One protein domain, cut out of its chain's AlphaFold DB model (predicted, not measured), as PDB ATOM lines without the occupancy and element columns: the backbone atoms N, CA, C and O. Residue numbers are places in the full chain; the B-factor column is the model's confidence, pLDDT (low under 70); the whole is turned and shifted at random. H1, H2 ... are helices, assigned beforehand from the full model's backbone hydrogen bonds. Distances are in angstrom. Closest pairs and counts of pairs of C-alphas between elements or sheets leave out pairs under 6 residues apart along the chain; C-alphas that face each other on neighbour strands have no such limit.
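AT A GLANCE: This is residues 218 to 307 of the 391 residues of an uncharacterized protein of Muribaculum gordoncarteri (UniProt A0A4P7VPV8). One long helix, H1, is the backbone of the picture: its first residues, 218 to 225, stick out, the short helix H3 crosses its residues 228 to 235 at about a right angle, and the short helix H4 comes near it on another side without clearly touching it. H2 is near the later part of H1 and meets H3 almost at a right angle, and a long link of residues 271 to 289 runs from H3 round to H4. The printed part has 90 residues with four named helices, in the order H1, H2, H3, H4, and no named strand; the class is all helix. The whole is compact, with a radius of gyration of the C-alphas of 12.5 A, and it spans 35 by 32 by 24 A.

HOW THE PARTS SIT: H1, residues 218 to 240, is close to but not clearly touching H2, residues 247 to 257; the closest C-alphas are those of Cys 238 and Ile 250, 7.5 A apart. These two helices run opposite ways at a steep tilt of 62 degrees. H1 touches H3, residues 263 to 270, with its residues 228 to 235 alone. Their closest C-alphas, those of Leu 231 and Val 266, are 6.2 A apart, and the lines are about perpendicular, at 90 degrees. H2 and H3 only just touch, with 3 pairs of C-alphas within 8 A; the closest are those of Glu 251 and Phe 263, 6.3 A apart, and the lines are about perpendicular, at 83 degrees. H4, residues 290 to 298, is close to but not clearly touching H1; the C-alphas of Gly 233 and Leu 297 are the closest, 7.1 A apart. H1 and H4 run opposite ways at a steep tilt of 54 degrees. H4 is apart from H2 and from H3. In H1, H2, H3 and H4 every O i to N i+4 pair is within hydrogen-bond range.

IN THESE COORDINATES: H1 begins at C-alpha 218, at (221.864, 248.474, 323.930), and measures 32.5 A from first to last C-alpha. H2 measures 15.5 A, H3 measures 10.4 A, and H3 begins at C-alpha 263, at (206.208, 255.371, 344.591). H4 measures 12.2 A and ends at C-alpha 298, at (207.700, 234.645, 335.691).

THE WHOLE: The two C-alphas farthest apart are those of Leu 218 and Asn 245, at 36.1 A. Without residues 218 to 225, which stand free, the body spans 32 by 23 by 22 A. The link from H1 to H2 is short, that from H2 to H3 is tight, and that from H3 to H4, with 19 residues, is long. The printed part has no cut. The mean pLDDT of the printed part is 93.3, and no printed residue is under 70.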
ATOM      1  N   LEU A 218     222.269 249.787 323.437       94.81
ATOM      2  CA  LEU A 218     221.864 248.474 323.930       94.81
ATOM      3  C   LEU A 218     221.978 248.355 325.453       94.81
ATOM      4  O   LEU A 218     221.174 247.658 326.070       94.81
ATOM      5  N   ILE A 219     222.958 249.025 326.067       94.00
ATOM      6  CA  ILE A 219     223.163 248.966 327.518       94.00
ATOM      7  C   ILE A 219     222.032 249.729 328.211       94.00
ATOM      8  O   ILE A 219     221.369 249.175 329.087       94.00
ATOM      9  N   GLU A 220     221.745 250.953 327.760       93.19
ATOM     10  CA  GLU A 220     220.652 251.775 328.297       93.19
ATOM     11  C   GLU A 220     219.274 251.123 328.079       93.19
ATOM     12  O   GLU A 220     218.422 251.120 328.975       93.19
ATOM     13  N   GLU A 221     219.045 250.519 326.908       92.56
ATOM     14  CA  GLU A 221     217.794 249.818 326.612       92.56
ATOM     15  C   GLU A 221     217.621 248.590 327.515       92.56
ATOM     16  O   GLU A 221     216.537 248.385 328.072       92.56
ATOM     17  N   ARG A 222     218.692 247.819 327.745       92.62
ATOM     18  CA  ARG A 222     218.670 246.674 328.661       92.62
ATOM     19  C   ARG A 222     218.390 247.096 330.099       92.62
ATOM     20  O   ARG A 222     217.559 246.477 330.762       92.62
ATOM     21  N   GLU A 223     219.049 248.146 330.582       91.81
ATOM     22  CA  GLU A 223     218.816 248.700 331.921       91.81
ATOM     23  C   GLU A 223     217.364 249.164 332.087       91.81
ATOM     24  O   GLU A 223     216.713 248.843 333.085       91.81
ATOM     25  N   THR A 224     216.820 249.843 331.075       90.69
ATOM     26  CA  THR A 224     215.424 250.294 331.061       90.69
ATOM     27  C   THR A 224     214.454 249.112 331.104       90.69
ATOM     28  O   THR A 224     213.508 249.110 331.896       90.69
ATOM     29  N   GLN A 225     214.699 248.068 330.308       89.75
ATOM     30  CA  GLN A 225     213.880 246.854 330.309       89.75
ATOM     31  C   GLN A 225     213.925 246.128 331.656       89.75
ATOM     32  O   GLN A 225     212.876 245.740 332.176       89.75
ATOM     33  N   LEU A 226     215.111 245.980 332.254       90.19
ATOM     34  CA  LEU A 226     215.272 245.371 333.575       90.19
ATOM     35  C   LEU A 226     214.571 246.188 334.665       90.19
ATOM     36  O   LEU A 226     213.916 245.605 335.532       90.19
ATOM     37  N   LYS A 227     214.642 247.526 334.599       92.00
ATOM     38  CA  LYS A 227     213.912 248.421 335.508       92.00
ATOM     39  C   LYS A 227     212.401 248.201 335.405       92.00
ATOM     40  O   LYS A 227     211.752 247.997 336.428       92.00
ATOM     41  N   ILE A 228     211.843 248.191 334.193       92.19
ATOM     42  CA  ILE A 228     210.402 247.975 333.974       92.19
ATOM     43  C   ILE A 228     209.975 246.575 334.438       92.19
ATOM     44  O   ILE A 228     208.962 246.441 335.120       92.19
ATOM     45  N   SER A 229     210.752 245.540 334.109       92.44
ATOM     46  CA  SER A 229     210.507 244.158 334.549       92.44
ATOM     47  C   SER A 229     210.512 244.036 336.078       92.44
ATOM     48  O   SER A 229     209.640 243.395 336.666       92.44
ATOM     49  N   SER A 230     211.442 244.722 336.743       94.50
ATOM     50  CA  SER A 230     211.531 244.754 338.205       94.50
ATOM     51  C   SER A 230     210.354 245.497 338.842       94.50
ATOM     52  O   SER A 230     209.787 245.011 339.817       94.50
ATOM     53  N   LEU A 231     209.939 246.633 338.268       95.75
ATOM     54  CA  LEU A 231     208.760 247.386 338.713       95.75
ATOM     55  C   LEU A 231     207.472 246.567 338.568       95.75
ATOM     56  O   LEU A 231     206.688 246.495 339.510       95.75
ATOM     57  N   ARG A 232     207.272 245.899 337.427       96.38
ATOM     58  CA  ARG A 232     206.130 244.994 337.208       96.38
ATOM     59  C   ARG A 232     206.129 243.833 338.195       96.38
ATOM     60  O   ARG A 232     205.090 243.531 338.775       96.38
ATOM     61  N   GLY A 233     207.291 243.222 338.417       95.69
ATOM     62  CA  GLY A 233     207.471 242.182 339.427       95.69
ATOM     63  C   GLY A 233     207.087 242.663 340.827       95.69
ATOM     64  O   GLY A 233     206.365 241.976 341.544       95.69
ATOM     65  N   PHE A 234     207.504 243.878 341.192       96.44
ATOM     66  CA  PHE A 234     207.171 244.491 342.477       96.44
ATOM     67  C   PHE A 234     205.670 244.785 342.613       96.44
ATOM     68  O   PHE A 234     205.087 244.522 343.659       96.44
ATOM     69  N   ILE A 235     205.022 245.280 341.556       96.94
ATOM     70  CA  ILE A 235     203.569 245.508 341.529       96.94
ATOM     71  C   ILE A 235     202.808 244.191 341.733       96.94
ATOM     72  O   ILE A 235     201.894 244.135 342.555       96.94
ATOM     73  N   LEU A 236     203.211 243.123 341.037       96.94
ATOM     74  CA  LEU A 236     202.631 241.786 341.202       96.94
ATOM     75  C   LEU A 236     202.847 241.248 342.621       96.94
ATOM     76  O   LEU A 236     201.926 240.687 343.207       96.94
ATOM     77  N   TYR A 237     204.029 241.466 343.197       95.81
ATOM     78  CA  TYR A 237     204.308 241.135 344.593       95.81
ATOM     79  C   TYR A 237     203.381 241.888 345.557       95.81
ATOM     80  O   TYR A 237     202.777 241.265 346.428       95.81
ATOM     81  N   CYS A 238     203.197 243.198 345.369       95.75
ATOM     82  CA  CYS A 238     202.274 243.995 346.177       95.75
ATOM     83  C   CYS A 238     200.833 243.489 346.098       95.75
ATOM     84  O   CYS A 238     200.149 243.456 347.122       95.75
ATOM     85  N   ALA A 239     200.401 243.081 344.902       96.31
ATOM     86  CA  ALA A 239     199.083 242.510 344.668       96.31
ATOM     87  C   ALA A 239     198.909 241.157 345.376       96.31
ATOM     88  O   ALA A 239     197.914 240.961 346.058       96.31
ATOM     89  N   LEU A 240     199.881 240.245 345.245       95.81
ATOM     90  CA  LEU A 240     199.820 238.897 345.825       95.81
ATOM     91  C   LEU A 240     199.937 238.906 347.355       95.81
ATOM     92  O   LEU A 240     199.254 238.159 348.050       95.81
ATOM     93  N   CYS A 241     200.813 239.749 347.899       94.81
ATOM     94  CA  CYS A 241     201.063 239.836 349.337       94.81
ATOM     95  C   CYS A 241     200.156 240.843 350.056       94.81
ATOM     96  O   CYS A 241     200.337 241.055 351.254       94.81
ATOM     97  N   ASN A 242     199.195 241.454 349.354       93.00
ATOM     98  CA  ASN A 242     198.262 242.443 349.898       93.00
ATOM     99  C   ASN A 242     198.953 243.615 350.630       93.00
ATOM    100  O   ASN A 242     198.438 244.126 351.623       93.00
ATOM    101  N   CYS A 243     200.110 244.063 350.129       92.81
ATOM    102  CA  CYS A 243     200.868 245.207 350.665       92.81
ATOM    103  C   CYS A 243     200.836 246.440 349.742       92.81
ATOM    104  O   CYS A 243     201.711 247.305 349.795       92.81
ATOM    105  N   GLY A 244     199.837 246.493 348.857       93.25
ATOM    106  CA  GLY A 244     199.593 247.576 347.907       93.25
ATOM    107  C   GLY A 244     198.342 248.402 348.208       93.25
ATOM    108  O   GLY A 244     197.757 248.936 347.267       93.25
ATOM    109  N   ASN A 245     197.876 248.490 349.463       93.69
ATOM    110  CA  ASN A 245     196.580 249.124 349.748       93.69
ATOM    111  C   ASN A 245     196.638 250.653 349.688       93.69
ATOM    112  O   ASN A 245     195.692 251.299 349.239       93.69
ATOM    113  N   CYS A 246     197.750 251.241 350.128       94.75
ATOM    114  CA  CYS A 246     197.959 252.683 350.114       94.75
ATOM    115  C   CYS A 246     199.428 253.048 349.854       94.75
ATOM    116  O   CYS A 246     200.322 252.202 349.895       94.75
ATOM    117  N   LYS A 247     199.687 254.341 349.619       95.38
ATOM    118  CA  LYS A 247     201.036 254.874 349.372       95.38
ATOM    119  C   LYS A 247     202.035 254.497 350.476       95.38
ATOM    120  O   LYS A 247     203.134 254.050 350.163       95.38
ATOM    121  N   ALA A 248     201.646 254.638 351.745       94.81
ATOM    122  CA  ALA A 248     202.532 254.392 352.883       94.81
ATOM    123  C   ALA A 248     202.985 252.922 352.977       94.81
ATOM    124  O   ALA A 248     204.145 252.647 353.281       94.81
ATOM    125  N   GLU A 249     202.096 251.971 352.671       95.12
ATOM    126  CA  GLU A 249     202.441 250.544 352.628       95.12
ATOM    127  C   GLU A 249     203.439 250.232 351.511       95.12
ATOM    128  O   GLU A 249     204.415 249.511 351.731       95.12
ATOM    129  N   ILE A 250     203.233 250.820 350.332       94.56
ATOM    130  CA  ILE A 250     204.128 250.642 349.187       94.56
ATOM    131  C   ILE A 250     205.513 251.215 349.499       94.56
ATOM    132  O   ILE A 250     206.513 250.535 349.285       94.56
ATOM    133  N   GLU A 251     205.590 252.425 350.059       93.88
ATOM    134  CA  GLU A 251     206.860 253.052 350.451       93.88
ATOM    135  C   GLU A 251     207.588 252.245 351.540       93.88
ATOM    136  O   GLU A 251     208.796 252.010 351.439       93.88
ATOM    137  N   SER A 252     206.856 251.730 352.535       92.75
ATOM    138  CA  SER A 252     207.419 250.823 353.544       92.75
ATOM    139  C   SER A 252     207.982 249.553 352.903       92.75
ATOM    140  O   SER A 252     209.085 249.112 353.231       92.75
ATOM    141  N   THR A 253     207.267 248.976 351.943       92.50
ATOM    142  CA  THR A 253     207.680 247.751 351.251       92.50
ATOM    143  C   THR A 253     208.894 247.983 350.343       92.50
ATOM    144  O   THR A 253     209.835 247.184 350.353       92.50
ATOM    145  N   LEU A 254     208.944 249.107 349.624       92.25
ATOM    146  CA  LEU A 254     210.109 249.524 348.835       92.25
ATOM    147  C   LEU A 254     211.367 249.628 349.708       92.25
ATOM    148  O   LEU A 254     212.411 249.084 349.350       92.25
ATOM    149  N   SER A 255     211.248 250.218 350.904       88.69
ATOM    150  CA  SER A 255     212.379 250.347 351.835       88.69
ATOM    151  C   SER A 255     212.953 248.991 352.277       88.69
ATOM    152  O   SER A 255     214.168 248.836 352.403       88.69
ATOM    153  N   LYS A 256     212.096 247.975 352.441       89.19
ATOM    154  CA  LYS A 256     212.488 246.617 352.854       89.19
ATOM    155  C   LYS A 256     213.150 245.823 351.728       89.19
ATOM    156  O   LYS A 256     214.038 245.017 351.987       89.19
ATOM    157  N   THR A 257     212.724 246.046 350.486       82.75
ATOM    158  CA  THR A 257     213.205 245.297 349.310       82.75
ATOM    159  C   THR A 257     214.534 245.815 348.757       82.75
ATOM    160  O   THR A 257     215.109 245.174 347.880       82.75
ATOM    161  N   LYS A 258     215.049 246.942 349.277       80.81
ATOM    162  CA  LYS A 258     216.282 247.614 348.814       80.81
ATOM    163  C   LYS A 258     216.270 247.955 347.317       80.81
ATOM    164  O   LYS A 258     217.326 248.078 346.700       80.81
ATOM    165  N   MET A 259     215.088 248.110 346.722       82.00
ATOM    166  CA  MET A 259     214.967 248.543 345.333       82.00
ATOM    167  C   MET A 259     215.120 250.053 345.232       82.00
ATOM    168  O   MET A 259     214.565 250.797 346.036       82.00
ATOM    169  N   ASN A 260     215.835 250.511 344.208       86.44
ATOM    170  CA  ASN A 260     215.999 251.933 343.930       86.44
ATOM    171  C   ASN A 260     214.815 252.475 343.106       86.44
ATOM    172  O   ASN A 260     214.997 252.987 342.001       86.44
ATOM    173  N   PHE A 261     213.594 252.283 343.614       90.44
ATOM    174  CA  PHE A 261     212.353 252.748 342.991       90.44
ATOM    175  C   PHE A 261     211.603 253.686 343.923       90.44
ATOM    176  O   PHE A 261     211.633 253.540 345.144       90.44
ATOM    177  N   THR A 262     210.888 254.632 343.330       92.38
ATOM    178  CA  THR A 262     209.988 255.533 344.045       92.38
ATOM    179  C   THR A 262     208.539 255.079 343.897       92.38
ATOM    180  O   THR A 262     208.188 254.356 342.964       92.38
ATOM    181  N   PHE A 263     207.651 255.562 344.770       93.12
ATOM    182  CA  PHE A 263     206.208 255.371 344.591       93.12
ATOM    183  C   PHE A 263     205.720 255.889 343.223       93.12
ATOM    184  O   PHE A 263     204.854 255.281 342.599       93.12
ATOM    185  N   HIS A 264     206.310 256.978 342.724       93.88
ATOM    186  CA  HIS A 264     205.981 257.520 341.409       93.88
ATOM    187  C   HIS A 264     206.335 256.548 340.269       93.88
ATOM    188  O   HIS A 264     205.538 256.392 339.348       93.88
ATOM    189  N   ASP A 265     207.483 255.857 340.342       94.25
ATOM    190  CA  ASP A 265     207.849 254.812 339.368       94.25
ATOM    191  C   ASP A 265     206.847 253.642 339.376       94.25
ATOM    192  O   ASP A 265     206.543 253.070 338.333       94.25
ATOM    193  N   VAL A 266     206.319 253.278 340.550       94.88
ATOM    194  CA  VAL A 266     205.310 252.214 340.673       94.88
ATOM    195  C   VAL A 266     204.010 252.633 339.987       94.88
ATOM    196  O   VAL A 266     203.481 251.890 339.165       94.88
ATOM    197  N   VAL A 267     203.510 253.838 340.278       94.00
ATOM    198  CA  VAL A 267     202.257 254.347 339.695       94.00
ATOM    199  C   VAL A 267     202.364 254.529 338.180       94.00
ATOM    200  O   VAL A 267     201.393 254.263 337.471       94.00
ATOM    201  N   SER A 268     203.524 254.950 337.666       94.06
ATOM    202  CA  SER A 268     203.709 255.145 336.225       94.06
ATOM    203  C   SER A 268     203.633 253.836 335.434       94.06
ATOM    204  O   SER A 268     203.132 253.845 334.314       94.06
ATOM    205  N   VAL A 269     204.066 252.713 336.020       95.69
ATOM    206  CA  VAL A 269     204.029 251.379 335.392       95.69
ATOM    207  C   VAL A 269     202.745 250.604 335.724       95.69
ATOM    208  O   VAL A 269     202.381 249.680 334.994       95.69
ATOM    209  N   LEU A 270     202.023 250.980 336.786       95.56
ATOM    210  CA  LEU A 270     200.816 250.285 337.253       95.56
ATOM    211  C   LEU A 270     199.763 250.122 336.154       95.56
ATOM    212  O   LEU A 270     199.280 249.014 335.941       95.56
ATOM    213  N   LYS A 271     199.480 251.192 335.404       91.56
ATOM    214  CA  LYS A 271     198.461 251.194 334.338       91.56
ATOM    215  C   LYS A 271     198.744 250.193 333.217       91.56
ATOM    216  O   LYS A 271     197.816 249.651 332.629       91.56
ATOM    217  N   ASP A 272     200.021 249.935 332.949       92.62
ATOM    218  CA  ASP A 272     200.467 249.027 331.890       92.62
ATOM    219  C   ASP A 272     200.782 247.616 332.420       92.62
ATOM    220  O   ASP A 272     201.273 246.755 331.678       92.62
ATOM    221  N   THR A 273     200.552 247.364 333.713       96.00
ATOM    222  CA  THR A 273     200.804 246.062 334.336       96.00
ATOM    223  C   THR A 273     199.566 245.181 334.217       96.00
ATOM    224  O   THR A 273     198.488 245.515 334.691       96.00
ATOM    225  N   LYS A 274     199.715 244.018 333.578       95.69
ATOM    226  CA  LYS A 274     198.609 243.069 333.389       95.69
ATOM    227  C   LYS A 274     198.264 242.322 334.682       95.69
ATOM    228  O   LYS A 274     199.143 242.078 335.505       95.69
ATOM    229  N   TYR A 275     197.007 241.878 334.779       96.38
ATOM    230  CA  TYR A 275     196.461 241.037 335.862       96.38
ATOM    231  C   TYR A 275     196.434 241.681 337.253       96.38
ATOM    232  O   TYR A 275     196.272 240.983 338.251       96.38
ATOM    233  N   VAL A 276     196.558 243.004 337.322       96.50
ATOM    234  CA  VAL A 276     196.396 243.787 338.549       96.50
ATOM    235  C   VAL A 276     195.446 244.951 338.297       96.50
ATOM    236  O   VAL A 276     195.246 245.340 337.146       96.50
ATOM    237  N   SER A 277     194.854 245.502 339.354       95.38
ATOM    238  CA  SER A 277     194.119 246.766 339.271       95.38
ATOM    239  C   SER A 277     195.019 247.904 338.777       95.38
ATOM    240  O   SER A 277     196.209 247.964 339.084       95.38
ATOM    241  N   ASP A 278     194.432 248.832 338.024       93.38
ATOM    242  CA  ASP A 278     195.101 250.020 337.480       93.38
ATOM    243  C   ASP A 278     195.199 251.177 338.495       93.38
ATOM    244  O   ASP A 278     195.821 252.210 338.224       93.38
ATOM    245  N   SER A 279     194.612 250.996 339.681       93.12
ATOM    246  CA  SER A 279     194.610 251.939 340.793       93.12
ATOM    247  C   SER A 279     194.853 251.246 342.135       93.12
ATOM    248  O   SER A 279     194.759 250.026 342.269       93.12
ATOM    249  N   LEU A 280     195.121 252.050 343.167       92.94
ATOM    250  CA  LEU A 280     195.121 251.572 344.549       92.94
ATOM    251  C   LEU A 280     193.687 251.228 345.000       92.94
ATOM    252  O   LEU A 280     192.762 251.957 344.628       92.94
ATOM    253  N   PRO A 281     193.487 250.179 345.820       95.19
ATOM    254  CA  PRO A 281     194.483 249.190 346.251       95.19
ATOM    255  C   PRO A 281     194.930 248.281 345.092       95.19
ATOM    256  O   PRO A 281     194.098 247.865 344.287       95.19
ATOM    257  N   ILE A 282     196.226 247.949 345.026       96.50
ATOM    258  CA  ILE A 282     196.762 247.011 344.025       96.50
ATOM    259  C   ILE A 282     196.288 245.601 344.380       96.50
ATOM    260  O   ILE A 282     196.680 245.065 345.414       96.50
ATOM    261  N   LYS A 283     195.459 244.999 343.527       95.50
ATOM    262  CA  LYS A 283     194.900 243.653 343.716       95.50
ATOM    263  C   LYS A 283     195.021 242.834 342.446       95.50
ATOM    264  O   LYS A 283     194.977 243.396 341.356       95.50
ATOM    265  N   ILE A 284     195.126 241.514 342.586       95.56
ATOM    266  CA  ILE A 284     195.084 240.603 341.442       95.56
ATOM    267  C   ILE A 284     193.695 240.643 340.799       95.56
ATOM    268  O   ILE A 284     192.673 240.535 341.476       95.56
ATOM    269  N   ILE A 285     193.669 240.768 339.475       94.50
ATOM    270  CA  ILE A 285     192.472 240.551 338.664       94.50
ATOM    271  C   ILE A 285     192.462 239.086 338.246       94.50
ATOM    272  O   ILE A 285     193.457 238.591 337.712       94.50
ATOM    273  N   GLN A 286     191.333 238.406 338.462       89.94
ATOM    274  CA  GLN A 286     191.181 236.997 338.109       89.94
ATOM    275  C   GLN A 286     191.556 236.769 336.632       89.94
ATOM    276  O   GLN A 286     190.939 237.372 335.747       89.94
ATOM    277  N   PRO A 287     192.555 235.920 336.341       92.50
ATOM    278  CA  PRO A 287     192.994 235.710 334.974       92.50
ATOM    279  C   PRO A 287     191.998 234.835 334.206       92.50
ATOM    280  O   PRO A 287     191.431 233.892 334.750       92.50
ATOM    281  N   SER A 288     191.827 235.119 332.913       92.12
ATOM    282  CA  SER A 288     191.067 234.259 331.994       92.12
ATOM    283  C   SER A 288     191.832 232.997 331.581       92.12
ATOM    284  O   SER A 288     191.212 232.015 331.189       92.12
ATOM    285  N   SER A 289     193.166 233.024 331.669       95.44
ATOM    286  CA  SER A 289     194.038 231.854 331.562       95.44
ATOM    287  C   SER A 289     195.116 231.921 332.633       95.44
ATOM    288  O   SER A 289     195.909 232.870 332.685       95.44
ATOM    289  N   TYR A 290     195.177 230.882 333.461       95.56
ATOM    290  CA  TYR A 290     196.203 230.755 334.489       95.56
ATOM    291  C   TYR A 290     197.592 230.554 333.879       95.56
ATOM    292  O   TYR A 290     198.562 231.132 334.371       95.56
ATOM    293  N   ILE A 291     197.709 229.810 332.773       95.06
ATOM    294  CA  ILE A 291     198.991 229.650 332.066       95.06
ATOM    295  C   ILE A 291     199.526 231.009 331.602       95.06
ATOM    296  O   ILE A 291     200.697 231.325 331.826       95.06
ATOM    297  N   ALA A 292     198.679 231.839 330.984       96.25
ATOM    298  CA  ALA A 292     199.083 233.167 330.526       96.25
ATOM    299  C   ALA A 292     199.475 234.090 331.693       96.25
ATOM    300  O   ALA A 292     200.430 234.861 331.571       96.25
ATOM    301  N   PHE A 293     198.771 233.987 332.825       96.69
ATOM    302  CA  PHE A 293     199.124 234.687 334.057       96.69
ATOM    303  C   PHE A 293     200.503 234.271 334.575       96.69
ATOM    304  O   PHE A 293     201.362 235.131 334.753       96.69
ATOM    305  N   PHE A 294     200.757 232.972 334.762       95.94
ATOM    306  CA  PHE A 294     202.036 232.498 335.296       95.94
ATOM    307  C   PHE A 294     203.204 232.776 334.344       95.94
ATOM    308  O   PHE A 294     204.268 233.186 334.800       95.94
ATOM    309  N   ARG A 295     203.006 232.668 333.022       96.19
ATOM    310  CA  ARG A 295     204.011 233.112 332.036       96.19
ATOM    311  C   ARG A 295     204.352 234.589 332.213       96.19
ATOM    312  O   ARG A 295     205.523 234.953 332.201       96.19
ATOM    313  N   TYR A 296     203.344 235.439 332.410       96.00
ATOM    314  CA  TYR A 296     203.567 236.860 332.660       96.00
ATOM    315  C   TYR A 296     204.262 237.103 334.007       96.00
ATOM    316  O   TYR A 296     205.244 237.842 334.051       96.00
ATOM    317  N   LEU A 297     203.825 236.443 335.082       95.81
ATOM    318  CA  LEU A 297     204.430 236.547 336.411       95.81
ATOM    319  C   LEU A 297     205.928 236.220 336.377       95.81
ATOM    320  O   LEU A 297     206.732 237.021 336.845       95.81
ATOM    321  N   PHE A 298     206.306 235.099 335.757       94.06
ATOM    322  CA  PHE A 298     207.700 234.645 335.691       94.06
ATOM    323  C   PHE A 298     208.540 235.304 334.589       94.06
ATOM    324  O   PHE A 298     209.757 235.152 334.582       94.06
ATOM    325  N   SER A 299     207.928 236.074 333.684       91.88
ATOM    326  CA  SER A 299     208.666 236.960 332.765       91.88
ATOM    327  C   SER A 299     209.200 238.231 333.447       91.88
ATOM    328  O   SER A 299     209.979 238.981 332.856       91.88
ATOM    329  N   ASN A 300     208.770 238.483 334.687       94.31
ATOM    330  CA  ASN A 300     209.182 239.614 335.507       94.31
ATOM    331  C   ASN A 300     210.005 239.149 336.719       94.31
ATOM    332  O   ASN A 300     210.094 237.955 337.009       94.31
ATOM    333  N   LEU A 301     210.601 240.097 337.448       91.69
ATOM    334  CA  LEU A 301     211.303 239.785 338.694       91.69
ATOM    335  C   LEU A 301     210.339 239.146 339.705       91.69
ATOM    336  O   LEU A 301     209.391 239.785 340.159       91.69
ATOM    337  N   PHE A 302     210.598 237.894 340.079       91.50
ATOM    338  CA  PHE A 302     209.765 237.164 341.028       91.50
ATOM    339  C   PHE A 302     210.298 237.289 342.459       91.50
ATOM    340  O   PHE A 302     211.485 237.088 342.720       91.50
ATOM    341  N   PHE A 303     209.404 237.581 343.401       90.94
ATOM    342  CA  PHE A 303     209.736 237.734 344.815       90.94
ATOM    343  C   PHE A 303     209.412 236.437 345.559       90.94
ATOM    344  O   PHE A 303     208.240 236.054 345.570       90.94
ATOM    345  N   PRO A 304     210.379 235.786 346.234       89.12
ATOM    346  CA  PRO A 304     210.145 234.515 346.924       89.12
ATOM    347  C   PRO A 304     209.007 234.561 347.949       89.12
ATOM    348  O   PRO A 304     208.228 233.618 348.056       89.12
ATOM    349  N   SER A 305     208.842 235.690 348.644       90.38
ATOM    350  CA  SER A 305     207.748 235.902 349.599       90.38
ATOM    351  C   SER A 305     206.350 235.826 348.967       90.38
ATOM    352  O   SER A 305     205.377 235.610 349.681       90.38
ATOM    353  N   SER A 306     206.229 235.945 347.639       92.38
ATOM    354  CA  SER A 306     204.947 235.764 346.942       92.38
ATOM    355  C   SER A 306     204.438 234.329 347.048       92.38
ATOM    356  O   SER A 306     203.230 234.127 347.070       92.38
ATOM    357  N   ILE A 307     205.329 233.333 347.150       91.38
ATOM    358  CA  ILE A 307     204.958 231.909 347.189       91.38
ATOM    359  C   ILE A 307     204.081 231.621 348.406       91.38
ATOM    360  O   ILE A 307     203.080 230.928 348.299       91.38
TER     361      ILE A 307